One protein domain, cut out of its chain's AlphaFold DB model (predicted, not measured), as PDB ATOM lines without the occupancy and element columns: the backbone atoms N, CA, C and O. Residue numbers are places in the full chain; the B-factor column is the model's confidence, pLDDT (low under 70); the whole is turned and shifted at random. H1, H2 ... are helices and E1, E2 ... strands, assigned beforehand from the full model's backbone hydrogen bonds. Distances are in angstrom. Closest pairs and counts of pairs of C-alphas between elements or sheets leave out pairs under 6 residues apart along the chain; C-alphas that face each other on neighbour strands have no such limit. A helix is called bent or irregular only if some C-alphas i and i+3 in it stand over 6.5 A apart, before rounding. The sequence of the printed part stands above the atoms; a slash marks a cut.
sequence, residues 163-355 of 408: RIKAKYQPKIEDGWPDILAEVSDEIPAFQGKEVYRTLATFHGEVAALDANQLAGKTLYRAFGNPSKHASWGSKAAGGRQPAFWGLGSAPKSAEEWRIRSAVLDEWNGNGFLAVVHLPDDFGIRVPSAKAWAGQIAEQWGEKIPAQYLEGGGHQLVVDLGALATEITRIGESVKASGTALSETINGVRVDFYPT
ATOM      1  N   ARG A 163      34.887  46.545  28.914       95.69
ATOM      2  CA  ARG A 163      34.330  45.419  29.680       95.69
ATOM      3  C   ARG A 163      34.536  44.084  28.969       95.69
ATOM      4  O   ARG A 163      34.687  43.067  29.638       95.69
ATOM      5  N   ILE A 164      34.570  44.077  27.634       96.50
ATOM      6  CA  ILE A 164      34.805  42.863  26.837       96.50
ATOM      7  C   ILE A 164      36.231  42.370  27.066       96.50
ATOM      8  O   ILE A 164      36.427  41.216  27.446       96.50
ATOM      9  N   LYS A 165      37.221  43.257  26.913       95.44
ATOM     10  CA  LYS A 165      38.622  42.918  27.193       95.44
ATOM     11  C   LYS A 165      38.801  42.493  28.647       95.44
ATOM     12  O   LYS A 165      39.350  41.429  28.888       95.44
ATOM     13  N   ALA A 166      38.256  43.243  29.606       96.44
ATOM     14  CA  ALA A 166      38.335  42.875  31.020       96.44
ATOM     15  C   ALA A 166      37.756  41.477  31.316       96.44
ATOM     16  O   ALA A 166      38.270  40.771  32.179       96.44
ATOM     17  N   LYS A 167      36.704  41.065  30.594       96.62
ATOM     18  CA  LYS A 167      36.066  39.756  30.765       96.62
ATOM     19  C   LYS A 167      36.864  38.607  30.141       96.62
ATOM     20  O   LYS A 167      36.991  37.560  30.770       96.62
ATOM     21  N   TYR A 168      37.349  38.766  28.909       97.50
ATOM     22  CA  TYR A 168      37.899  37.646  28.133       97.50
ATOM     23  C   TYR A 168      39.432  37.617  28.080       97.50
ATOM     24  O   TYR A 168      40.004  36.528  28.039       97.50
ATOM     25  N   GLN A 169      40.104  38.772  28.146       97.38
ATOM     26  CA  GLN A 169      41.562  38.879  28.013       97.38
ATOM     27  C   GLN A 169      42.335  38.023  29.034       97.38
ATOM     28  O   GLN A 169      43.226  37.300  28.594       97.38
ATOM     29  N   PRO A 170      41.983  37.982  30.340       98.00
ATOM     30  CA  PRO A 170      42.720  37.151  31.297       98.00
ATOM     31  C   PRO A 170      42.700  35.660  30.934       98.00
ATOM     32  O   PRO A 170      43.703  34.969  31.047       98.00
ATOM     33  N   LYS A 171      41.567  35.155  30.427       97.75
ATOM     34  CA  LYS A 171      41.460  33.757  29.985       97.75
ATOM     35  C   LYS A 171      42.222  33.494  28.690       97.75
ATOM     36  O   LYS A 171      42.771  32.410  28.524       97.75
ATOM     37  N   ILE A 172      42.258  34.462  27.780       97.50
ATOM     38  CA  ILE A 172      43.051  34.368  26.548       97.50
ATOM     39  C   ILE A 172      44.545  34.307  26.892       97.50
ATOM     40  O   ILE A 172      45.255  33.455  26.369       97.50
ATOM     41  N   GLU A 173      45.003  35.133  27.834       97.19
ATOM     42  CA  GLU A 173      46.377  35.102  28.360       97.19
ATOM     43  C   GLU A 173      46.691  33.788  29.086       97.19
ATOM     44  O   GLU A 173      47.790  33.253  28.945       97.19
ATOM     45  N   ASP A 174      45.698  33.194  29.757       96.00
ATOM     46  CA  ASP A 174      45.787  31.837  30.303       96.00
ATOM     47  C   ASP A 174      45.794  30.745  29.212       96.00
ATOM     48  O   ASP A 174      45.871  29.560  29.535       96.00
ATOM     49  N   GLY A 175      45.699  31.084  27.924       94.69
ATOM     50  CA  GLY A 175      45.814  30.161  26.791       94.69
ATOM     51  C   GLY A 175      44.491  29.634  26.229       94.69
ATOM     52  O   GLY A 175      44.497  28.609  25.547       94.69
ATOM     53  N   TRP A 176      43.351  30.268  26.525       97.12
ATOM     54  CA  TRP A 176      42.116  30.010  25.770       97.12
ATOM     55  C   TRP A 176      42.207  30.605  24.356       97.12
ATOM     56  O   TRP A 176      42.926  31.583  24.158       97.12
ATOM     57  N   PRO A 177      41.453  30.066  23.376       96.94
ATOM     58  CA  PRO A 177      41.409  30.632  22.032       96.94
ATOM     59  C   PRO A 177      41.126  32.138  22.039       96.94
ATOM     60  O   PRO A 177      40.209  32.593  22.727       96.94
ATOM     61  N   ASP A 178      41.883  32.907  21.256       96.88
ATOM     62  CA  ASP A 178      41.695  34.354  21.163       96.88
ATOM     63  C   ASP A 178      40.461  34.695  20.310       96.88
ATOM     64  O   ASP A 178      40.514  34.805  19.084       96.88
ATOM     65  N   ILE A 179      39.319  34.853  20.980       96.25
ATOM     66  CA  ILE A 179      38.047  35.255  20.362       96.25
ATOM     67  C   ILE A 179      37.961  36.764  20.080       96.25
ATOM     68  O   ILE A 179      36.956  37.217  19.526       96.25
ATOM     69  N   LEU A 180      38.989  37.535  20.455       96.56
ATOM     70  CA  LEU A 180      39.103  38.976  20.231       96.56
ATOM     71  C   LEU A 180      40.083  39.320  19.090       96.56
ATOM     72  O   LEU A 180      40.210  40.490  18.734       96.56
ATOM     73  N   ALA A 181      40.751  38.327  18.497       94.69
ATOM     74  CA  ALA A 181      41.748  38.537  17.445       94.69
ATOM     75  C   ALA A 181      41.160  39.058  16.122       94.69
ATOM     76  O   ALA A 181      41.741  39.931  15.480       94.69
ATOM     77  N   GLU A 182      40.020  38.510  15.687       93.56
ATOM     78  CA  GLU A 182      39.391  38.875  14.411       93.56
ATOM     79  C   GLU A 182      38.383  40.016  14.626       93.56
ATOM     80  O   GLU A 182      37.362  39.831  15.293       93.56
ATOM     81  N   VAL A 183      38.649  41.180  14.027       95.31
ATOM     82  CA  VAL A 183      37.738  42.338  13.986       95.31
ATOM     83  C   VAL A 183      37.073  42.427  12.613       95.31
ATOM     84  O   VAL A 183      37.660  42.042  11.604       95.31
ATOM     85  N   SER A 184      35.827  42.893  12.581       90.19
ATOM     86  CA  SER A 184      35.070  43.118  11.354       90.19
ATOM     87  C   SER A 184      34.066  44.248  11.523       90.19
ATOM     88  O   SER A 184      33.357  44.291  12.522       90.19
ATOM     89  N   ASP A 185      33.942  45.097  10.516       86.94
ATOM     90  CA  ASP A 185      32.870  46.083  10.328       86.94
ATOM     91  C   ASP A 185      31.821  45.619   9.294       86.94
ATOM     92  O   ASP A 185      30.701  46.123   9.257       86.94
ATOM     93  N   GLU A 186      32.159  44.598   8.505       82.50
ATOM     94  CA  GLU A 186      31.317  44.019   7.447       82.50
ATOM     95  C   GLU A 186      30.080  43.247   7.943       82.50
ATOM     96  O   GLU A 186      29.238  42.861   7.136       82.50
ATOM     97  N   ILE A 187      29.932  42.995   9.253       80.00
ATOM     98  CA  ILE A 187      28.803  42.203   9.764       80.00
ATOM     99  C   ILE A 187      27.508  43.030   9.656       80.00
ATOM    100  O   ILE A 187      27.363  44.024  10.379       80.00
ATOM    101  N   PRO A 188      26.517  42.610   8.838       73.62
ATOM    102  CA  PRO A 188      25.384  43.468   8.483       73.62
ATOM    103  C   PRO A 188      24.571  43.988   9.679       73.62
ATOM    104  O   PRO A 188      24.111  45.131   9.675       73.62
ATOM    105  N   ALA A 189      24.430  43.187  10.739       75.62
ATOM    106  CA  ALA A 189      23.685  43.560  11.942       75.62
ATOM    107  C   ALA A 189      24.282  44.737  12.729       75.62
ATOM    108  O   ALA A 189      23.585  45.341  13.545       75.62
ATOM    109  N   PHE A 190      25.549  45.082  12.488       82.06
ATOM    110  CA  PHE A 190      26.261  46.130  13.220       82.06
ATOM    111  C   PHE A 190      26.467  47.419  12.422       82.06
ATOM    112  O   PHE A 190      27.008  48.376  12.971       82.06
ATOM    113  N   GLN A 191      25.971  47.487  11.180       78.94
ATOM    114  CA  GLN A 191      25.901  48.719  10.379       78.94
ATOM    115  C   GLN A 191      27.251  49.460  10.282       78.94
ATOM    116  O   GLN A 191      27.328  50.661  10.540       78.94
ATOM    117  N   GLY A 192      28.328  48.734   9.962       81.69
ATOM    118  CA  GLY A 192      29.672  49.303   9.808       81.69
ATOM    119  C   GLY A 192      30.414  49.574  11.120       81.69
ATOM    120  O   GLY A 192      31.503  50.139  11.101       81.69
ATOM    121  N   LYS A 193      29.853  49.203  12.277       88.44
ATOM    122  CA  LYS A 193      30.586  49.257  13.547       88.44
ATOM    123  C   LYS A 193      31.522  48.064  13.655       88.44
ATOM    124  O   LYS A 193      31.090  46.925  13.495       88.44
ATOM    125  N   GLU A 194      32.770  48.336  14.017       94.38
ATOM    126  CA  GLU A 194      33.745  47.292  14.299       94.38
ATOM    127  C   GLU A 194      33.309  46.432  15.491       94.38
ATOM    128  O   GLU A 194      33.046  46.919  16.599       94.38
ATOM    129  N   VAL A 195      33.268  45.124  15.267       95.06
ATOM    130  CA  VAL A 195      32.979  44.112  16.279       95.06
ATOM    131  C   VAL A 195      34.000  42.982  16.225       95.06
ATOM    132  O   VAL A 195      34.588  42.691  15.183       95.06
ATOM    133  N   TYR A 196      34.189  42.302  17.351       96.56
ATOM    134  CA  TYR A 196      34.944  41.055  17.403       96.56
ATOM    135  C   TYR A 196      34.153  39.950  16.693       96.56
ATOM    136  O   TYR A 196      33.156  39.457  17.226       96.56
ATOM    137  N   ARG A 197      34.592  39.553  15.490       94.25
ATOM    138  CA  ARG A 197      33.863  38.660  14.570       94.25
ATOM    139  C   ARG A 197      33.512  37.327  15.223       94.25
ATOM    140  O   ARG A 197      32.387  36.862  15.090       94.25
ATOM    141  N   THR A 198      34.450  36.734  15.963       95.38
ATOM    142  CA  THR A 198      34.219  35.453  16.654       95.38
ATOM    143  C   THR A 198      33.249  35.600  17.823       95.38
ATOM    144  O   THR A 198      32.400  34.743  18.033       95.38
ATOM    145  N   LEU A 199      33.321  36.696  18.580       96.12
ATOM    146  CA  LEU A 199      32.393  36.928  19.686       96.12
ATOM    147  C   LEU A 199      30.968  37.214  19.179       96.12
ATOM    148  O   LEU A 199      30.001  36.779  19.799       96.12
ATOM    149  N   ALA A 200      30.835  37.876  18.027       95.00
ATOM    150  CA  ALA A 200      29.551  38.183  17.398       95.00
ATOM    151  C   ALA A 200      28.740  36.933  16.997       95.00
ATOM    152  O   ALA A 200      27.521  37.025  16.851       95.00
ATOM    153  N   THR A 201      29.369  35.759  16.862       95.31
ATOM    154  CA  THR A 201      28.656  34.505  16.556       95.31
ATOM    155  C   THR A 201      27.935  33.910  17.763       95.31
ATOM    156  O   THR A 201      27.204  32.932  17.611       95.31
ATOM    157  N   PHE A 202      28.149  34.444  18.967       97.25
ATOM    158  CA  PHE A 202      27.515  33.954  20.185       97.25
ATOM    159  C   PHE A 202      26.335  34.820  20.606       97.25
ATOM    160  O   PHE A 202      26.401  36.043  20.539       97.25
ATOM    161  N   HIS A 203      25.284  34.181  21.108       95.88
ATOM    162  CA  HIS A 203      24.182  34.816  21.817       95.88
ATOM    163  C   HIS A 203      24.367  34.639  23.326       95.88
ATOM    164  O   HIS A 203      24.727  33.559  23.796       95.88
ATOM    165  N   GLY A 204      24.076  35.691  24.093       94.19
ATOM    166  CA  GLY A 204      24.084  35.633  25.553       94.19
ATOM    167  C   GLY A 204      25.478  35.413  26.150       94.19
ATOM    168  O   GLY A 204      26.439  36.108  25.806       94.19
ATOM    169  N   GLU A 205      25.566  34.500  27.117       94.62
ATOM    170  CA  GLU A 205      26.803  34.211  27.841       94.62
ATOM    171  C   GLU A 205      27.743  33.300  27.039       94.62
ATOM    172  O   GLU A 205      27.328  32.300  26.455       94.62
ATOM    173  N   VAL A 206      29.035  33.642  27.065       97.81
ATOM    174  CA  VAL A 206      30.122  32.827  26.517       97.81
ATOM    175  C   VAL A 206      30.993  32.355  27.674       97.81
ATOM    176  O   VAL A 206      31.595  33.173  28.376       97.81
ATOM    177  N   ALA A 207      31.032  31.042  27.881       97.56
ATOM    178  CA  ALA A 207      31.716  30.392  28.987       97.56
ATOM    179  C   ALA A 207      33.059  29.804  28.540       97.56
ATOM    180  O   ALA A 207      33.148  29.142  27.507       97.56
ATOM    181  N   ALA A 208      34.100  30.012  29.344       97.88
ATOM    182  CA  ALA A 208      35.373  29.318  29.188       97.88
ATOM    183  C   ALA A 208      35.230  27.885  29.715       97.88
ATOM    184  O   ALA A 208      34.863  27.700  30.875       97.88
ATOM    185  N   LEU A 209      35.536  26.893  28.882       97.75
ATOM    186  CA  LEU A 209      35.609  25.486  29.264       97.75
ATOM    187  C   LEU A 209      37.051  24.985  29.176       97.75
ATOM    188  O   LEU A 209      37.748  25.276  28.198       97.75
ATOM    189  N   ASP A 210      37.483  24.230  30.180       96.06
ATOM    190  CA  ASP A 210      38.718  23.444  30.142       96.06
ATOM    191  C   ASP A 210      38.479  22.004  29.648       96.06
ATOM    192  O   ASP A 210      37.351  21.584  29.371       96.06
ATOM    193  N   ALA A 211      39.555  21.225  29.546       94.12
ATOM    194  CA  ALA A 211      39.516  19.858  29.048       94.12
ATOM    195  C   ALA A 211      38.657  18.907  29.905       94.12
ATOM    196  O   ALA A 211      37.998  18.022  29.359       94.12
ATOM    197  N   ASN A 212      38.605  19.097  31.228       95.94
ATOM    198  CA  ASN A 212      37.759  18.285  32.107       95.94
ATOM    199  C   ASN A 212      36.283  18.616  31.892       95.94
ATOM    200  O   ASN A 212      35.442  17.726  31.827       95.94
ATOM    201  N   GLN A 213      35.966  19.899  31.726       97.50
ATOM    202  CA  GLN A 213      34.612  20.340  31.420       97.50
ATOM    203  C   GLN A 213      34.169  19.937  30.012       97.50
ATOM    204  O   GLN A 213      32.968  19.883  29.764       97.50
ATOM    205  N   LEU A 214      35.097  19.668  29.090       96.44
ATOM    206  CA  LEU A 214      34.808  19.147  27.753       96.44
ATOM    207  C   LEU A 214      34.562  17.631  27.729       96.44
ATOM    208  O   LEU A 214      33.949  17.141  26.779       96.44
ATOM    209  N   ALA A 215      35.007  16.895  28.748       96.50
ATOM    210  CA  ALA A 215      34.874  15.445  28.807       96.50
ATOM    211  C   ALA A 215      33.413  14.975  28.682       96.50
ATOM    212  O   ALA A 215      32.478  15.640  29.139       96.50
ATOM    213  N   GLY A 216      33.215  13.850  27.993       96.62
ATOM    214  CA  GLY A 216      31.895  13.267  27.726       96.62
ATOM    215  C   GLY A 216      31.026  14.036  26.716       96.62
ATOM    216  O   GLY A 216      29.925  13.592  26.377       96.62
ATOM    217  N   LYS A 217      31.463  15.201  26.210       97.62
ATOM    218  CA  LYS A 217      30.679  15.984  25.241       97.62
ATOM    219  C   LYS A 217      30.820  15.433  23.824       97.62
ATOM    220  O   LYS A 217      31.843  14.885  23.430       97.62
ATOM    221  N   THR A 218      29.774  15.633  23.028       98.19
ATOM    222  CA  THR A 218      29.790  15.340  21.589       98.19
ATOM    223  C   THR A 218      29.875  16.637  20.801       98.19
ATOM    224  O   THR A 218      29.134  17.582  21.085       98.19
ATOM    225  N   LEU A 219      30.782  16.677  19.830       97.62
ATOM    226  CA  LEU A 219      30.968  17.789  18.907       97.62
ATOM    227  C   LEU A 219      30.590  17.350  17.497       97.62
ATOM    228  O   LEU A 219      30.755  16.184  17.144       97.62
ATOM    229  N   TYR A 220      30.140  18.278  16.662       96.19
ATOM    230  CA  TYR A 220      29.904  17.998  15.250       96.19
ATOM    231  C   TYR A 220      30.354  19.143  14.353       96.19
ATOM    232  O   TYR A 220      30.310  20.317  14.726       96.19
ATOM    233  N   ARG A 221      30.767  18.805  13.134       93.69
ATOM    234  CA  ARG A 221      31.160  19.772  12.115       93.69
ATOM    235  C   ARG A 221      30.807  19.249  10.733       93.69
ATOM    236  O   ARG A 221      31.214  18.155  10.351       93.69
ATOM    237  N   ALA A 222      30.044  20.043   9.991       92.44
ATOM    238  CA  ALA A 222      29.789  19.768   8.585       92.44
ATOM    239  C   ALA A 222      31.009  20.176   7.755       92.44
ATOM    240  O   ALA A 222      31.609  21.227   7.996       92.44
ATOM    241  N   PHE A 223      31.357  19.347   6.777       91.56
ATOM    242  CA  PHE A 223      32.432  19.596   5.829       91.56
ATOM    243  C   PHE A 223      32.100  19.037   4.444       91.56
ATOM    244  O   PHE A 223      31.145  18.285   4.286       91.56
ATOM    245  N   GLY A 224      32.825  19.446   3.403       86.88
ATOM    246  CA  GLY A 224      32.411  19.123   2.042       86.88
ATOM    247  C   GLY A 224      33.173  19.850   0.953       86.88
ATOM    248  O   GLY A 224      34.016  20.708   1.212       86.88
ATOM    249  N   ASN A 225      32.873  19.449  -0.277       83.75
ATOM    250  CA  ASN A 225      33.439  20.022  -1.490       83.75
ATOM    251  C   ASN A 225      32.830  21.403  -1.789       83.75
ATOM    252  O   ASN A 225      31.804  21.762  -1.206       83.75
ATOM    253  N   PRO A 226      33.455  22.181  -2.689       86.12
ATOM    254  CA  PRO A 226      32.837  23.355  -3.287       86.12
ATOM    255  C   PRO A 226      31.404  23.122  -3.759       86.12
ATOM    256  O   PRO A 226      31.088  22.070  -4.316       86.12
ATOM    257  N   SER A 227      30.564  24.131  -3.560       85.62
ATOM    258  CA  SER A 227      29.171  24.157  -3.996       85.62
ATOM    259  C   SER A 227      28.866  25.435  -4.775       85.62
ATOM    260  O   SER A 227      29.759  26.243  -5.045       85.62
ATOM    261  N   LYS A 228      27.592  25.620  -5.141       84.81
ATOM    262  CA  LYS A 228      27.121  26.789  -5.890       84.81
ATOM    263  C   LYS A 228      27.454  28.096  -5.168       84.81
ATOM    264  O   LYS A 228      27.925  29.030  -5.813       84.81
ATOM    265  N   HIS A 229      27.227  28.151  -3.854       84.62
ATOM    266  CA  HIS A 229      27.397  29.372  -3.062       84.62
ATOM    267  C   HIS A 229      28.666  29.376  -2.209       84.62
ATOM    268  O   HIS A 229      29.216  30.442  -1.936       84.62
ATOM    269  N   ALA A 230      29.193  28.201  -1.861       85.38
ATOM    270  CA  ALA A 230      30.470  28.046  -1.174       85.38
ATOM    271  C   ALA A 230      31.540  27.544  -2.156       85.38
ATOM    272  O   ALA A 230      31.905  26.368  -2.158       85.38
ATOM    273  N   SER A 231      32.072  28.437  -2.994       78.88
ATOM    274  CA  SER A 231      33.032  28.090  -4.060       78.88
ATOM    275  C   SER A 231      34.370  27.526  -3.564       78.88
ATOM    276  O   SER A 231      35.053  26.815  -4.296       78.88
ATOM    277  N   TRP A 232      34.736  27.793  -2.312       67.50
ATOM    278  CA  TRP A 232      35.911  27.203  -1.656       67.50
ATOM    279  C   TRP A 232      35.577  25.915  -0.886       67.50
ATOM    280  O   TRP A 232      36.450  25.321  -0.256       67.50
ATOM    281  N   GLY A 233      34.316  25.483  -0.940       60.66
ATOM    282  CA  GLY A 233      33.770  24.402  -0.137       60.66
ATOM    283  C   GLY A 233      33.670  24.763   1.334       60.66
ATOM    284  O   GLY A 233      33.916  25.892   1.762       60.66
ATOM    285  N   SER A 234      33.325  23.760   2.129       67.19
ATOM    286  CA  SER A 234      33.515  23.870   3.563       67.19
ATOM    287  C   SER A 234      34.990  23.712   3.900       67.19
ATOM    288  O   SER A 234      35.643  22.784   3.421       67.19
ATOM    289  N   LYS A 235      35.475  24.523   4.846       70.06
ATOM    290  CA  LYS A 235      36.762  24.289   5.518       70.06
ATOM    291  C   LYS A 235      36.855  22.831   6.006       70.06
ATOM    292  O   LYS A 235      35.834  22.247   6.374       70.06
ATOM    293  N   ALA A 236      38.083  22.309   6.030       87.44
ATOM    294  CA  ALA A 236      38.482  20.967   6.461       87.44
ATOM    295  C   ALA A 236      37.664  20.373   7.628       87.44
ATOM    296  O   ALA A 236      37.198  21.105   8.508       87.44
ATOM    297  N   ALA A 237      37.561  19.038   7.675       91.94
ATOM    298  CA  ALA A 237      36.786  18.311   8.689       91.94
ATOM    299  C   ALA A 237      37.194  18.649  10.134       91.94
ATOM    300  O   ALA A 237      36.325  18.764  10.989       91.94
ATOM    301  N   GLY A 238      38.487  18.871  10.401       90.88
ATOM    302  CA  GLY A 238      38.976  19.333  11.707       90.88
ATOM    303  C   GLY A 238      38.944  20.857  11.904       90.88
ATOM    304  O   GLY A 238      39.125  21.345  13.017       90.88
ATOM    305  N   GLY A 239      38.692  21.614  10.833       87.62
ATOM    306  CA  GLY A 239      38.687  23.074  10.808       87.62
ATOM    307  C   GLY A 239      40.073  23.726  10.943       87.62
ATOM    308  O   GLY A 239      41.095  23.061  11.089       87.62
ATOM    309  N   ARG A 240      40.097  25.066  10.876       85.12
ATOM    310  CA  ARG A 240      41.274  25.877  11.260       85.12
ATOM    311  C   ARG A 240      41.467  25.802  12.779       85.12
ATOM    312  O   ARG A 240      40.484  25.566  13.459       85.12
ATOM    313  N   GLN A 241      42.662  26.023  13.315       83.06
ATOM    314  CA  GLN A 241      42.850  26.085  14.772       83.06
ATOM    315  C   GLN A 241      42.971  27.550  15.216       83.06
ATOM    316  O   GLN A 241      43.849  28.241  14.695       83.06
ATOM    317  N   PRO A 242      42.089  28.051  16.105       91.19
ATOM    318  CA  PRO A 242      40.899  27.399  16.674       91.19
ATOM    319  C   PRO A 242      39.717  27.311  15.685       91.19
ATOM    320  O   PRO A 242      39.552  28.161  14.804       91.19
ATOM    321  N   ALA A 243      38.856  26.300  15.847       92.31
ATOM    322  CA  ALA A 243      37.705  26.043  14.973       92.31
ATOM    323  C   ALA A 243      36.370  26.132  15.704       92.31
ATOM    324  O   ALA A 243      36.254  25.783  16.876       92.31
ATOM    325  N   PHE A 244      35.339  26.500  14.941       94.31
ATOM    326  CA  PHE A 244      33.945  26.374  15.347       94.31
ATOM    327  C   PHE A 244      33.467  24.921  15.253       94.31
ATOM    328  O   PHE A 244      33.636  24.271  14.218       94.31
ATOM    329  N   TRP A 245      32.824  24.432  16.302       96.31
ATOM    330  CA  TRP A 245      32.194  23.117  16.356       96.31
ATOM    331  C   TRP A 245      30.789  23.257  16.920       96.31
ATOM    332  O   TRP A 245      30.587  23.970  17.896       96.31
ATOM    333  N   GLY A 246      29.815  22.562  16.344       96.94
ATOM    334  CA  GLY A 246      28.517  22.408  16.981       96.94
ATOM    335  C   GLY A 246      28.648  21.541  18.232       96.94
ATOM    336  O   GLY A 246      29.411  20.577  18.241       96.94
ATOM    337  N   LEU A 247      27.913  21.884  19.286       97.31
ATOM    338  CA  LEU A 247      27.929  21.180  20.563       97.31
ATOM    339  C   LEU A 247      26.623  20.407  20.771       97.31
ATOM    340  O   LEU A 247      25.535  20.971  20.645       97.31
ATOM    341  N   GLY A 248      26.734  19.129  21.130       95.50
ATOM    342  CA  GLY A 248      25.606  18.240  21.398       95.50
ATOM    343  C   GLY A 248      25.352  17.241  20.271       95.50
ATOM    344  O   GLY A 248      26.272  16.814  19.576       95.50
ATOM    345  N   SER A 249      24.092  16.832  20.112       93.31
ATOM    346  CA  SER A 249      23.710  15.846  19.101       93.31
ATOM    347  C   SER A 249      23.931  16.379  17.687       93.31
ATOM    348  O   SER A 249      23.526  17.498  17.351       93.31
ATOM    349  N   ALA A 250      24.540  15.550  16.837       92.81
ATOM    350  CA  ALA A 250      24.688  15.866  15.427       92.81
ATOM    351  C   ALA A 250      23.303  16.074  14.777       92.81
ATOM    352  O   ALA A 250      22.358  15.345  15.100       92.81
ATOM    353  N   PRO A 251      23.157  17.077  13.896       92.38
ATOM    354  CA  PRO A 251      21.902  17.338  13.201       92.38
ATOM    355  C   PRO A 251      21.512  16.150  12.313       92.38
ATOM    356  O   PRO A 251      22.369  15.481  11.734       92.38
ATOM    357  N   LYS A 252      20.207  15.897  12.197       91.12
ATOM    358  CA  LYS A 252      19.649  14.775  11.425       91.12
ATOM    359  C   LYS A 252      19.226  15.173  10.013       91.12
ATOM    360  O   LYS A 252      19.033  14.301   9.170       91.12
ATOM    361  N   SER A 253      19.085  16.470   9.750       90.50
ATOM    362  CA  SER A 253      18.670  17.016   8.459       90.50
ATOM    363  C   SER A 253      19.400  18.320   8.132       90.50
ATOM    364  O   SER A 253      19.953  18.980   9.017       90.50
ATOM    365  N   ALA A 254      19.355  18.716   6.857       88.00
ATOM    366  CA  ALA A 254      19.875  20.005   6.413       88.00
ATOM    367  C   ALA A 254      19.166  21.179   7.083       88.00
ATOM    368  O   ALA A 254      19.836  22.123   7.482       88.00
ATOM    369  N   GLU A 255      17.845  21.095   7.260       86.62
ATOM    370  CA  GLU A 255      17.064  22.111   7.970       86.62
ATOM    371  C   GLU A 255      17.566  22.303   9.397       86.62
ATOM    372  O   GLU A 255      17.891  23.421   9.799       86.62
ATOM    373  N   GLU A 256      17.679  21.201  10.146       89.88
ATOM    374  CA  GLU A 256      18.136  21.243  11.529       89.88
ATOM    375  C   GLU A 256      19.547  21.816  11.601       89.88
ATOM    376  O   GLU A 256      19.814  22.694  12.413       89.88
ATOM    377  N   TRP A 257      20.451  21.371  10.730       91.62
ATOM    378  CA  TRP A 257      21.806  21.899  10.688       91.62
ATOM    379  C   TRP A 257      21.842  23.397  10.362       91.62
ATOM    380  O   TRP A 257      22.419  24.158  11.140       91.62
ATOM    381  N   ARG A 258      21.216  23.820   9.258       88.81
ATOM    382  CA  ARG A 258      21.225  25.204   8.760       88.81
ATOM    383  C   ARG A 258      20.638  26.168   9.774       88.81
ATOM    384  O   ARG A 258      21.281  27.155  10.108       88.81
ATOM    385  N   ILE A 259      19.443  25.868  10.280       87.56
ATOM    386  CA  ILE A 259      18.714  26.772  11.169       87.56
ATOM    387  C   ILE A 259      19.375  26.792  12.545       87.56
ATOM    388  O   ILE A 259      19.771  27.856  13.010       87.56
ATOM    389  N   ARG A 260      19.563  25.622  13.170       90.00
ATOM    390  CA  ARG A 260      20.083  25.522  14.544       90.00
ATOM    391  C   ARG A 260      21.531  25.988  14.643       90.00
ATOM    392  O   ARG A 260      21.909  26.582  15.647       90.00
ATOM    393  N   SER A 261      22.342  25.696  13.625       92.75
ATOM    394  CA  SER A 261      23.773  26.032  13.619       92.75
ATOM    395  C   SER A 261      24.076  27.364  12.928       92.75
ATOM    396  O   SER A 261      25.240  27.744  12.866       92.75
ATOM    397  N   ALA A 262      23.051  28.034  12.389       92.44
ATOM    398  CA  ALA A 262      23.140  29.275  11.622       92.44
ATOM    399  C   ALA A 262      24.257  29.288  10.558       92.44
ATOM    400  O   ALA A 262      24.980  30.268  10.400       92.44
ATOM    401  N   VAL A 263      24.428  28.183   9.826       91.38
ATOM    402  CA  VAL A 263      25.470  28.087   8.793       91.38
ATOM    403  C   VAL A 263      24.922  28.578   7.459       91.38
ATOM    404  O   VAL A 263      24.089  27.906   6.853       91.38
ATOM    405  N   LEU A 264      25.425  29.717   6.985       89.44
ATOM    406  CA  LEU A 264      25.021  30.332   5.719       89.44
ATOM    407  C   LEU A 264      25.457  29.504   4.500       89.44
ATOM    408  O   LEU A 264      26.450  28.769   4.540       89.44
ATOM    409  N   ASP A 265      24.722  29.630   3.397       88.62
ATOM    410  CA  ASP A 265      24.994  28.906   2.145       88.62
ATOM    411  C   ASP A 265      26.372  29.269   1.588       88.62
ATOM    412  O   ASP A 265      27.133  28.397   1.180       88.62
ATOM    413  N   GLU A 266      26.737  30.546   1.683       86.50
ATOM    414  CA  GLU A 266      28.036  31.085   1.271       86.50
ATOM    415  C   GLU A 266      29.229  30.587   2.107       86.50
ATOM    416  O   GLU A 266      30.383  30.784   1.719       86.50
ATOM    417  N   TRP A 267      28.976  29.945   3.254       87.44
ATOM    418  CA  TRP A 267      30.019  29.383   4.117       87.44
ATOM    419  C   TRP A 267      30.244  27.894   3.890       87.44
ATOM    420  O   TRP A 267      31.358  27.402   4.089       87.44
ATOM    421  N   ASN A 268      29.186  27.154   3.563       86.94
ATOM    422  CA  ASN A 268      29.235  25.701   3.500       86.94
ATOM    423  C   ASN A 268      28.080  25.163   2.650       86.94
ATOM    424  O   ASN A 268      26.920  25.335   3.016       86.94
ATOM    425  N   GLY A 269      28.387  24.462   1.558       80.00
ATOM    426  CA  GLY A 269      27.399  23.746   0.739       80.00
ATOM    427  C   GLY A 269      27.003  22.365   1.266       80.00
ATOM    428  O   GLY A 269      26.069  21.761   0.746       80.00
ATOM    429  N   ASN A 270      27.680  21.897   2.322       75.19
ATOM    430  CA  ASN A 270      27.612  20.569   2.935       75.19
ATOM    431  C   ASN A 270      28.199  19.433   2.075       75.19
ATOM    432  O   ASN A 270      28.653  19.623   0.951       75.19
ATOM    433  N   GLY A 271      28.203  18.227   2.639       84.56
ATOM    434  CA  GLY A 271      28.457  16.964   1.946       84.56
ATOM    435  C   GLY A 271      28.712  15.824   2.929       84.56
ATOM    436  O   GLY A 271      28.292  14.691   2.708       84.56
ATOM    437  N   PHE A 272      29.343  16.146   4.056       92.75
ATOM    438  CA  PHE A 272      29.795  15.197   5.063       92.75
ATOM    439  C   PHE A 272      29.674  15.796   6.466       92.75
ATOM    440  O   PHE A 272      29.703  17.013   6.656       92.75
ATOM    441  N   LEU A 273      29.567  14.928   7.465       94.38
ATOM    442  CA  LEU A 273      29.611  15.282   8.879       94.38
ATOM    443  C   LEU A 273      30.763  14.549   9.551       94.38
ATOM    444  O   LEU A 273      30.950  13.359   9.319       94.38
ATOM    445  N   ALA A 274      31.511  15.270  10.381       96.62
ATOM    446  CA  ALA A 274      32.407  14.704  11.379       96.62
ATOM    447  C   ALA A 274      31.749  14.878  12.751       96.62
ATOM    448  O   ALA A 274      31.367  15.994  13.112       96.62
ATOM    449  N   VAL A 275      31.612  13.790  13.503       98.00
ATOM    450  CA  VAL A 275      31.037  13.760  14.850       98.00
ATOM    451  C   VAL A 275      32.087  13.213  15.802       98.00
ATOM    452  O   VAL A 275      32.524  12.077  15.673       98.00
ATOM    453  N   VAL A 276      32.520  14.043  16.741       97.81
ATOM    454  CA  VAL A 276      33.582  13.732  17.696       97.81
ATOM    455  C   VAL A 276      32.945  13.431  19.042       97.81
ATOM    456  O   VAL A 276      32.252  14.275  19.607       97.81
ATOM    457  N   HIS A 277      33.203  12.245  19.578       97.81
ATOM    458  CA  HIS A 277      32.766  11.836  20.906       97.81
ATOM    459  C   HIS A 277      33.951  11.928  21.864       97.81
ATOM    460  O   HIS A 277      34.849  11.081  21.840       97.81
ATOM    461  N   LEU A 278      33.967  12.980  22.684       96.69
ATOM    462  CA  LEU A 278      35.009  13.174  23.685       96.69
ATOM    463  C   LEU A 278      34.782  12.175  24.827       96.69
ATOM    464  O   LEU A 278      33.683  12.147  25.381       96.69
ATOM    465  N   PRO A 279      35.779  11.347  25.182       96.50
ATOM    466  CA  PRO A 279      35.624  10.368  26.249       96.50
ATOM    467  C   PRO A 279      35.546  11.048  27.625       96.50
ATOM    468  O   PRO A 279      35.903  12.218  27.781       96.50
ATOM    469  N   ASP A 280      35.105  10.313  28.645       96.88
ATOM    470  CA  ASP A 280      35.003  10.833  30.021       96.88
ATOM    471  C   ASP A 280      36.375  11.180  30.627       96.88
ATOM    472  O   ASP A 280      36.481  12.030  31.507       96.88
ATOM    473  N   ASP A 281      37.450  10.571  30.122       94.94
ATOM    474  CA  ASP A 281      38.837  10.857  30.500       94.94
ATOM    475  C   ASP A 281      39.525  11.857  29.548       94.94
ATOM    476  O   ASP A 281      40.754  11.973  29.548       94.94
ATOM    477  N   PHE A 282      38.763  12.607  28.739       94.50
ATOM    478  CA  PHE A 282      39.313  13.552  27.758       94.50
ATOM    479  C   PHE A 282      40.281  14.564  28.381       94.50
ATOM    480  O   PHE A 282      41.326  14.838  27.796       94.50
ATOM    481  N   GLY A 283      39.992  15.050  29.591       91.50
ATOM    482  CA  GLY A 283      40.869  15.969  30.318       91.50
ATOM    483  C   GLY A 283      42.251  15.401  30.653       91.50
ATOM    484  O   GLY A 283      43.219  16.150  30.727       91.50
ATOM    485  N   ILE A 284      42.373  14.077  30.785       91.38
ATOM    486  CA  ILE A 284      43.656  13.391  30.994       91.38
ATOM    487  C   ILE A 284      44.389  13.223  29.659       91.38
ATOM    488  O   ILE A 284      45.610  13.355  29.596       91.38
ATOM    489  N   ARG A 285      43.650  12.939  28.580       88.50
ATOM    490  CA  ARG A 285      44.212  12.678  27.244       88.50
ATOM    491  C   ARG A 285      44.683  13.944  26.541       88.50
ATOM    492  O   ARG A 285      45.708  13.925  25.866       88.50
ATOM    493  N   VAL A 286      43.919  15.027  26.673       88.00
ATOM    494  CA  VAL A 286      44.172  16.316  26.018       88.00
ATOM    495  C   VAL A 286      44.044  17.450  27.045       88.00
ATOM    496  O   VAL A 286      43.162  18.301  26.927       88.00
ATOM    497  N   PRO A 287      44.922  17.503  28.064       89.00
ATOM    498  CA  PRO A 287      44.810  18.456  29.174       89.00
ATOM    499  C   PRO A 287      44.942  19.922  28.740       89.00
ATOM    500  O   PRO A 287      44.502  20.825  29.448       89.00
ATOM    501  N   SER A 288      45.537  20.176  27.573       89.81
ATOM    502  CA  SER A 288      45.672  21.514  27.000       89.81
ATOM    503  C   SER A 288      44.411  22.017  26.291       89.81
ATOM    504  O   SER A 288      44.389  23.178  25.889       89.81
ATOM    505  N   ALA A 289      43.381  21.180  26.105       91.75
ATOM    506  CA  ALA A 289      42.173  21.578  25.392       91.75
ATOM    507  C   ALA A 289      41.425  22.678  26.156       91.75
ATOM    508  O   ALA A 289      41.047  22.519  27.318       91.75
ATOM    509  N   LYS A 290      41.200  23.800  25.475       95.56
ATOM    510  CA  LYS A 290      40.506  24.975  26.001       95.56
ATOM    511  C   LYS A 290      39.533  25.481  24.955       95.56
ATOM    512  O   LYS A 290      39.875  25.574  23.775       95.56
ATOM    513  N   ALA A 291      38.318  25.790  25.385       97.44
ATOM    514  CA  ALA A 291      37.245  26.182  24.489       97.44
ATOM    515  C   ALA A 291      36.420  27.340  25.041       97.44
ATOM    516  O   ALA A 291      36.291  27.511  26.253       97.44
ATOM    517  N   TRP A 292      35.799  28.081  24.136       98.44
ATOM    518  CA  TRP A 292      34.689  28.973  24.448       98.44
ATOM    519  C   TRP A 292      33.388  28.323  24.023       98.44
ATOM    520  O   TRP A 292      33.267  27.917  22.872       98.44
ATOM    521  N   ALA A 293      32.430  28.226  24.936       98.25
ATOM    522  CA  ALA A 293      31.131  27.616  24.710       98.25
ATOM    523  C   ALA A 293      30.012  28.639  24.849       98.25
ATOM    524  O   ALA A 293      30.043  29.480  25.746       98.25
ATOM    525  N   GLY A 294      28.990  28.531  24.011       97.94
ATOM    526  CA  GLY A 294      27.819  29.389  24.121       97.94
ATOM    527  C   GLY A 294      26.749  29.051  23.097       97.94
ATOM    528  O   GLY A 294      26.910  28.147  22.267       97.94
ATOM    529  N   GLN A 295      25.646  29.786  23.176       98.12
ATOM    530  CA  GLN A 295      24.557  29.677  22.218       98.12
ATOM    531  C   GLN A 295      24.931  30.391  20.914       98.12
ATOM    532  O   GLN A 295      25.639  31.395  20.925       98.12
ATOM    533  N   ILE A 296      24.484  29.864  19.781       97.50
ATOM    534  CA  ILE A 296      24.738  30.411  18.448       97.50
ATOM    535  C   ILE A 296      23.797  31.592  18.222       97.50
ATOM    536  O   ILE A 296      22.579  31.431  18.322       97.50
ATOM    537  N   ALA A 297      24.372  32.754  17.918       94.31
ATOM    538  CA  ALA A 297      23.621  33.920  17.484       94.31
ATOM    539  C   ALA A 297      23.141  33.767  16.046       94.31
ATOM    540  O   ALA A 297      23.739  33.058  15.230       94.31
ATOM    541  N   GLU A 298      22.081  34.491  15.747       88.25
ATOM    542  CA  GLU A 298      21.545  34.632  14.406       88.25
ATOM    543  C   GLU A 298      22.596  35.182  13.417       88.25
ATOM    544  O   GLU A 298      23.531  35.892  13.798       88.25
ATOM    545  N   GLN A 299      22.474  34.806  12.143       88.31
ATOM    546  CA  GLN A 299      23.439  35.126  11.088       88.31
ATOM    547  C   GLN A 299      22.746  35.705   9.857       88.31
ATOM    548  O   GLN A 299      21.618  35.333   9.519       88.31
ATOM    549  N   TRP A 300      23.464  36.581   9.153       84.12
ATOM    550  CA  TRP A 300      23.010  37.240   7.930       84.12
ATOM    551  C   TRP A 300      24.020  37.017   6.821       84.12
ATOM    552  O   TRP A 300      25.218  37.178   7.047       84.12
ATOM    553  N   GLY A 301      23.524  36.679   5.635       76.19
ATOM    554  CA  GLY A 301      24.365  36.560   4.454       76.19
ATOM    555  C   GLY A 301      25.033  37.883   4.105       76.19
ATOM    556  O   GLY A 301      24.384  38.929   4.054       76.19
ATOM    557  N   GLU A 302      26.332  37.824   3.846       75.44
ATOM    558  CA  GLU A 302      27.136  38.962   3.410       75.44
ATOM    559  C   GLU A 302      27.088  39.081   1.880       75.44
ATOM    560  O   GLU A 302      26.718  40.121   1.333       75.44
ATOM    561  N   LYS A 303      27.369  37.977   1.175       76.50
ATOM    562  CA  LYS A 303      27.290  37.864  -0.293       76.50
ATOM    563  C   LYS A 303      25.891  37.494  -0.755       76.50
ATOM    564  O   LYS A 303      25.527  37.792  -1.893       76.50
ATOM    565  N   ILE A 304      25.097  36.878   0.123       72.38
ATOM    566  CA  ILE A 304      23.679  36.571  -0.103       72.38
ATOM    567  C   ILE A 304      22.813  37.307   0.938       72.38
ATOM    568  O   ILE A 304      22.270  36.679   1.847       72.38
ATOM    569  N   PRO A 305      22.596  38.634   0.805       69.56
ATOM    570  CA  PRO A 305      21.895  39.441   1.818       69.56
ATOM    571  C   PRO A 305      20.428  39.072   2.075       69.56
ATOM    572  O   PRO A 305      19.783  39.651   2.948       69.56
ATOM    573  N   ALA A 306      19.864  38.172   1.268       67.69
ATOM    574  CA  ALA A 306      18.513  37.646   1.434       67.69
ATOM    575  C   ALA A 306      18.438  36.470   2.424       67.69
ATOM    576  O   ALA A 306      17.335  36.110   2.831       67.69
ATOM    577  N   GLN A 307      19.575  35.871   2.798       77.62
ATOM    578  CA  GLN A 307      19.611  34.760   3.741       77.62
ATOM    579  C   GLN A 307      19.743  35.270   5.181       77.62
ATOM    580  O   GLN A 307      20.670  36.008   5.514       77.62
ATOM    581  N   TYR A 308      18.831  34.828   6.041       83.25
ATOM    582  CA  TYR A 308      18.839  35.044   7.483       83.25
ATOM    583  C   TYR A 308      18.606  33.720   8.209       83.25
ATOM    584  O   TYR A 308      17.634  33.018   7.933       83.25
ATOM    585  N   LEU A 309      19.466  33.383   9.164       84.69
ATOM    586  CA  LEU A 309      19.338  32.169   9.962       84.69
ATOM    587  C   LEU A 309      19.248  32.531  11.437       84.69
ATOM    588  O   LEU A 309      20.127  33.196  11.967       84.69
ATOM    589  N   GLU A 310      18.195  32.057  12.097       84.19
ATOM    590  CA  GLU A 310      17.891  32.405  13.487       84.19
ATOM    591  C   GLU A 310      18.923  31.842  14.484       84.19
ATOM    592  O   GLU A 310      19.216  32.488  15.483       84.19
ATOM    593  N   GLY A 311      19.512  30.670  14.230       91.50
ATOM    594  CA  GLY A 311      20.470  30.055  15.152       91.50
ATOM    595  C   GLY A 311      19.808  29.395  16.362       91.50
ATOM    596  O   GLY A 311      18.822  28.669  16.238       91.50
ATOM    597  N   GLY A 312      20.398  29.587  17.545       92.62
ATOM    598  CA  GLY A 312      19.886  29.050  18.810       92.62
ATOM    599  C   GLY A 312      20.439  27.684  19.233       92.62
ATOM    600  O   GLY A 312      20.159  27.234  20.347       92.62
ATOM    601  N   GLY A 313      21.244  27.023  18.396       95.81
ATOM    602  CA  GLY A 313      22.047  25.863  18.788       95.81
ATOM    603  C   GLY A 313      23.179  26.225  19.747       95.81
ATOM    604  O   GLY A 313      23.335  27.378  20.127       95.81
ATOM    605  N   HIS A 314      23.998  25.249  20.129       97.81
ATOM    606  CA  HIS A 314      25.203  25.500  20.923       97.81
ATOM    607  C   HIS A 314      26.445  25.235  20.083       97.81
ATOM    608  O   HIS A 314      26.456  24.313  19.264       97.81
ATOM    609  N   GLN A 315      27.491  26.024  20.308       97.69
ATOM    610  CA  GLN A 315      28.777  25.863  19.643       97.69
ATOM    611  C   GLN A 315      29.949  25.983  20.612       97.69
ATOM    612  O   GLN A 315      29.818  26.526  21.713       97.69
ATOM    613  N   LEU A 316      31.097  25.496  20.153       97.06
ATOM    614  CA  LEU A 316      32.409  25.712  20.733       97.06
ATOM    615  C   LEU A 316      33.323  26.426  19.740       97.06
ATOM    616  O   LEU A 316      33.306  26.107  18.553       97.06
ATOM    617  N   VAL A 317      34.194  27.293  20.247       97.31
ATOM    618  CA  VAL A 317      35.449  27.671  19.588       97.31
ATOM    619  C   VAL A 317      36.573  27.002  20.357       97.31
ATOM    620  O   VAL A 317      36.801  27.343  21.515       97.31
ATOM    621  N   VAL A 318      37.233  26.026  19.743       95.44
ATOM    622  CA  VAL A 318      38.226  25.172  20.410       95.44
ATOM    623  C   VAL A 318      39.430  24.937  19.508       95.44
ATOM    624  O   VAL A 318      39.289  24.796  18.292       95.44
ATOM    625  N   ASP A 319      40.610  24.891  20.120       91.62
ATOM    626  CA  ASP A 319      41.816  24.345  19.504       91.62
ATOM    627  C   ASP A 319      41.974  22.881  19.943       91.62
ATOM    628  O   ASP A 319      42.159  22.585  21.126       91.62
ATOM    629  N   LEU A 320      41.828  21.958  18.994       90.12
ATOM    630  CA  LEU A 320      42.018  20.520  19.199       90.12
ATOM    631  C   LEU A 320      43.423  20.059  18.767       90.12
ATOM    632  O   LEU A 320      43.734  18.870  18.861       90.12
ATOM    633  N   GLY A 321      44.273  20.964  18.276       88.56
ATOM    634  CA  GLY A 321      45.652  20.696  17.888       88.56
ATOM    635  C   GLY A 321      45.790  19.507  16.935       88.56
ATOM    636  O   GLY A 321      45.106  19.414  15.913       88.56
ATOM    637  N   ALA A 322      46.662  18.560  17.295       90.31
ATOM    638  CA  ALA A 322      46.951  17.372  16.491       90.31
ATOM    639  C   ALA A 322      45.713  16.499  16.205       90.31
ATOM    640  O   ALA A 322      45.642  15.873  15.147       90.31
ATOM    641  N   LEU A 323      44.714  16.485  17.100       91.75
ATOM    642  CA  LEU A 323      43.463  15.763  16.861       91.75
ATOM    643  C   LEU A 323      42.728  16.343  15.643       91.75
ATOM    644  O   LEU A 323      42.268  15.586  14.794       91.75
ATOM    645  N   ALA A 324      42.666  17.669  15.494       93.12
ATOM    646  CA  ALA A 324      42.031  18.283  14.328       93.12
ATOM    647  C   ALA A 324      42.802  18.049  13.021       93.12
ATOM    648  O   ALA A 324      42.183  17.904  11.961       93.12
ATOM    649  N   THR A 325      44.135  17.990  13.076       93.62
ATOM    650  CA  THR A 325      44.960  17.612  11.918       93.62
ATOM    651  C   THR A 325      44.601  16.208  11.435       93.62
ATOM    652  O   THR A 325      44.364  16.009  10.244       93.62
ATOM    653  N   GLU A 326      44.475  15.253  12.356       95.50
ATOM    654  CA  GLU A 326      44.155  13.870  12.007       95.50
ATOM    655  C   GLU A 326      42.701  13.703  11.542       95.50
ATOM    656  O   GLU A 326      42.447  13.053  10.527       95.50
ATOM    657  N   ILE A 327      41.752  14.390  12.192       96.25
ATOM    658  CA  ILE A 327      40.355  14.461  11.731       96.25
ATOM    659  C   ILE A 327      40.292  14.992  10.296       96.25
ATOM    660  O   ILE A 327      39.533  14.479   9.477       96.25
ATOM    661  N   THR A 328      41.093  16.008   9.970       95.25
ATOM    662  CA  THR A 328      41.161  16.567   8.615       95.25
ATOM    663  C   THR A 328      41.693  15.550   7.614       95.25
ATOM    664  O   THR A 328      41.071  15.347   6.574       95.25
ATOM    665  N   ARG A 329      42.802  14.875   7.933       95.94
ATOM    666  CA  ARG A 329      43.412  13.857   7.066       95.94
ATOM    667  C   ARG A 329      42.429  12.726   6.736       95.94
ATOM    668  O   ARG A 329      42.300  12.328   5.576       95.94
ATOM    669  N   ILE A 330      41.718  12.227   7.745       95.88
ATOM    670  CA  ILE A 330      40.703  11.177   7.580       95.88
ATOM    671  C   ILE A 330      39.489  11.720   6.815       95.88
ATOM    672  O   ILE A 330      39.023  11.081   5.873       95.88
ATOM    673  N   GLY A 331      39.027  12.928   7.146       95.06
ATOM    674  CA  GLY A 331      37.916  13.587   6.462       95.06
ATOM    675  C   GLY A 331      38.144  13.754   4.957       95.06
ATOM    676  O   GLY A 331      37.234  13.498   4.172       95.06
ATOM    677  N   GLU A 332      39.359  14.096   4.522       93.38
ATOM    678  CA  GLU A 332      39.690  14.150   3.089       93.38
ATOM    679  C   GLU A 332      39.614  12.768   2.417       93.38
ATOM    680  O   GLU A 332      39.154  12.652   1.279       93.38
ATOM    681  N   SER A 333      39.964  11.701   3.138       92.75
ATOM    682  CA  SER A 333      39.821  10.325   2.638       92.75
ATOM    683  C   SER A 333      38.346   9.926   2.486       92.75
ATOM    684  O   SER A 333      37.968   9.292   1.501       92.75
ATOM    685  N   VAL A 334      37.491  10.342   3.426       93.44
ATOM    686  CA  VAL A 334      36.033  10.136   3.370       93.44
ATOM    687  C   VAL A 334      35.396  10.947   2.240       93.44
ATOM    688  O   VAL A 334      34.540  10.430   1.526       93.44
ATOM    689  N   LYS A 335      35.847  12.187   2.012       90.50
ATOM    690  CA  LYS A 335      35.418  12.996   0.861       90.50
ATOM    691  C   LYS A 335      35.731  12.322  -0.470       90.50
ATOM    692  O   LYS A 335      34.896  12.359  -1.369       90.50
ATOM    693  N   ALA A 336      36.918  11.728  -0.592       90.12
ATOM    694  CA  ALA A 336      37.344  11.054  -1.812       90.12
ATOM    695  C   ALA A 336      36.587   9.737  -2.054       90.12
ATOM    696  O   ALA A 336      36.257   9.423  -3.195       90.12
ATOM    697  N   SER A 337      36.303   8.972  -0.996       91.31
ATOM    698  CA  SER A 337      35.656   7.658  -1.107       91.31
ATOM    699  C   SER A 337      34.127   7.704  -1.070       91.31
ATOM    700  O   SER A 337      33.479   6.739  -1.469       91.31
ATOM    701  N   GLY A 338      33.536   8.774  -0.530       90.25
ATOM    702  CA  GLY A 338      32.099   8.860  -0.268       90.25
ATOM    703  C   GLY A 338      31.596   7.864   0.785       90.25
ATOM    704  O   GLY A 338      30.388   7.686   0.921       90.25
ATOM    705  N   THR A 339      32.491   7.188   1.509       92.88
ATOM    706  CA  THR A 339      32.147   6.069   2.396       92.88
ATOM    707  C   THR A 339      32.225   6.494   3.857       92.88
ATOM    708  O   THR A 339      33.196   7.124   4.273       92.88
ATOM    709  N   ALA A 340      31.200   6.147   4.639       95.31
ATOM    710  CA  ALA A 340      31.196   6.394   6.076       95.31
ATOM    711  C   ALA A 340      32.332   5.631   6.775       95.31
ATOM    712  O   ALA A 340      32.659   4.507   6.396       95.31
ATOM    713  N   LEU A 341      32.910   6.238   7.806       96.69
ATOM    714  CA  LEU A 341      34.055   5.703   8.529       96.69
ATOM    715  C   LEU A 341      33.994   6.123   9.998       96.69
ATOM    716  O   LEU A 341      33.800   7.297  10.296       96.69
ATOM    717  N   SER A 342      34.207   5.176  10.903       97.50
ATOM    718  CA  SER A 342      34.377   5.435  12.334       97.50
ATOM    719  C   SER A 342      35.800   5.090  12.736       97.50
ATOM    720  O   SER A 342      36.243   3.968  12.514       97.50
ATOM    721  N   GLU A 343      36.499   6.039  13.351       96.88
ATOM    722  CA  GLU A 343      37.891   5.890  13.774       96.88
ATOM    723  C   GLU A 343      38.073   6.298  15.232       96.88
ATOM    724  O   GLU A 343      37.293   7.070  15.791       96.88
ATOM    725  N   THR A 344      39.125   5.780  15.859       96.50
ATOM    726  CA  THR A 344      39.532   6.199  17.203       96.50
ATOM    727  C   THR A 344      40.904   6.852  17.142       96.50
ATOM    728  O   THR A 344      41.906   6.189  16.897       96.50
ATOM    729  N   ILE A 345      40.956   8.154  17.408       93.25
ATOM    730  CA  ILE A 345      42.176   8.963  17.369       93.25
ATOM    731  C   ILE A 345      42.564   9.286  18.810       93.25
ATOM    732  O   ILE A 345      41.866  10.029  19.496       93.25
ATOM    733  N   ASN A 346      43.660   8.708  19.305       87.19
ATOM    734  CA  ASN A 346      44.129   8.892  20.690       87.19
ATOM    735  C   ASN A 346      43.061   8.587  21.768       87.19
ATOM    736  O   ASN A 346      43.059   9.169  22.855       87.19
ATOM    737  N   GLY A 347      42.150   7.651  21.483       88.94
ATOM    738  CA  GLY A 347      41.032   7.290  22.365       88.94
ATOM    739  C   GLY A 347      39.783   8.162  22.209       88.94
ATOM    740  O   GLY A 347      38.787   7.906  22.877       88.94
ATOM    741  N   VAL A 348      39.806   9.157  21.322       95.25
ATOM    742  CA  VAL A 348      38.626   9.935  20.929       95.25
ATOM    743  C   VAL A 348      37.982   9.265  19.724       95.25
ATOM    744  O   VAL A 348      38.622   9.114  18.684       95.25
ATOM    745  N   ARG A 349      36.715   8.870  19.848       97.50
ATOM    746  CA  ARG A 349      35.964   8.314  18.718       97.50
ATOM    747  C   ARG A 349      35.510   9.444  17.801       97.50
ATOM    748  O   ARG A 349      34.936  10.428  18.269       97.50
ATOM    749  N   VAL A 350      35.718   9.276  16.502       98.06
ATOM    750  CA  VAL A 350      35.248  10.197  15.472       98.06
ATOM    751  C   VAL A 350      34.505   9.420  14.399       98.06
ATOM    752  O   VAL A 350      35.069   8.536  13.758       98.06
ATOM    753  N   ASP A 351      33.242   9.772  14.202       98.06
ATOM    754  CA  ASP A 351      32.399   9.216  13.157       98.06
ATOM    755  C   ASP A 351      32.306  10.204  11.994       98.06
ATOM    756  O   ASP A 351      31.976  11.377  12.167       98.06
ATOM    757  N   PHE A 352      32.567   9.710  10.794       97.19
ATOM    758  CA  PHE A 352      32.456  10.440   9.547       97.19
ATOM    759  C   PHE A 352      31.393   9.791   8.679       97.19
ATOM    760  O   PHE A 352      31.409   8.577   8.469       97.19
ATOM    761  N   TYR A 353      30.485  10.582   8.121       93.25
ATOM    762  CA  TYR A 353      29.500  10.049   7.187       93.25
ATOM    763  C   TYR A 353      29.077  11.074   6.133       93.25
ATOM    764  O   TYR A 353      28.965  12.266   6.442       93.25
ATOM    765  N   PRO A 354      28.823  10.629   4.884       93.00
ATOM    766  CA  PRO A 354      28.120  11.448   3.906       93.00
ATOM    767  C   PRO A 354      26.720  11.751   4.439       93.00
ATOM    768  O   PRO A 354      26.015  10.863   4.921       93.00
ATOM    769  N   THR A 355      26.311  13.014   4.376       90.56
ATOM    770  CA  THR A 355      25.020  13.419   4.949       90.56
ATOM    771  C   THR A 355      23.845  12.954   4.095       90.56
ATOM    772  O   THR A 355      22.773  12.673   4.627       90.56
TER     773      THR A 355
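This is residues 163 to 355 of the 408 residues of an uncharacterized protein of Paraburkholderia phenoliruptrix (UniProt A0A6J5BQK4). Look for one strongly twisted sheet of eight strands, with the long helix H6 packed over one face near its E7 edge, across from E4 and E8. At the other edge E1 bends by 86 degrees, while H1, H2, H3 and H4 only graze the sheet and H5 just misses it. The printed part has 193 residues, with six named helices and eight named strands in the order H1 H2 E1 H3 E2 E3 H4 E4 H5 E5 E6 H6 E7 E8. The sheet's order is E1 E5 E6 E3 E2 E4 E8 E7, all antiparallel, and the class is mixed, helices and strands. The whole is compact, with a radius of gyration of the C-alphas of 16.3 A and spans of 44 by 41 by 23 A.

Start at H1, residues 163 to 173, which only grazes the sheet with its residues 168 to 172; its closest C-alphas to E1, residues 202 to 210, are those of Lys 171 and Ala 208, 7.6 A apart. H2, residues 197 to 200, is apart from H1 and only grazes the sheet with residues 198 to 200. Edge strand E1 is antiparallel to E5, residues 290 to 296, with N 207 and O 293 at 2.8 A. E5 forms a hairpin with E6, residues 314 to 318, where N 292 and O 317 are 2.9 A apart. E6 is antiparallel to E3, residues 243 to 247, with N 245 and O 316 at 2.8 A. E3 forms a hairpin with E2, residues 218 to 223; their directions stand at 125 degrees, and N 246 and O 220 are 2.8 A apart. E2 is antiparallel to E4, residues 272 to 277, with N 221 and O 274 at 2.9 A. E4 is antiparallel to E8, residues 348 to 354, with N 275 and O 351 at 2.8 A. E8 forms a hairpin with edge strand E7, residues 341 to 345, with N 343 and O 350 at 2.9 A. Now find H6, residues 322 to 337, on one face of the sheet in two layers, a helix layer and a sheet layer. It lies over E4 and E8 at a height over the sheet of 8.2 A; on the local plane its line and that of E4 stand at 32 degrees, only just slantwise to the strands. Its closest C-alphas to E8 are those of Gly 331 and Phe 352, 7.0 A apart. H4, residues 254 to 261, only grazes the sheet with its residues 257 to 261; the C-alphas of Ser 261 and Ile 296 are its closest to E5, at 6.6 A. E3, H4 and E4 make a split strand-helix-strand unit, two strands that are not neighbours, with E2 between them in the sheet and a helix between them along the chain, and its crossover is right-handed. H3, residues 211 to 214, only grazes the sheet and touches H5, residues 282 to 285, where the C-alphas of Asn 212 and Gly 283 are closest, at 4.3 A. In H4 and H6 every O i to N i+4 pair is within hydrogen-bond range, in H1 5 of 7 are, and H2, H3 and H5 are too short for such a pair.

Find C-alpha 163 at (34.330, 45.419, 29.680); from there H1 runs 15.9 A to residue 173, irregular, with C-alphas 167 and 170 7.2 A apart. E1 spans 18.3 A and bends at residue 205; E2 and E4 each span 16.5 A, and E5 18.3 A. H6 begins at C-alpha 322, (46.951, 17.372, 16.491), and runs 23.1 A. E8 runs 20.1 A to C-alpha 354 at (28.120, 11.448, 3.906).

The two C-alphas farthest apart, those of Arg 163 and Ser 337, are 48.7 A apart, and the printed part has no cut. The long links are H1 to H2, E2 to E3 and E5 to E6; short antiparallel pairings join residues 183 to 184 with 195 to 196, and 299 to 300 with 308 to 309. Mean pLDDT of the printed part is 91.2, with residues 232 to 234 and 305 to 306 under 70.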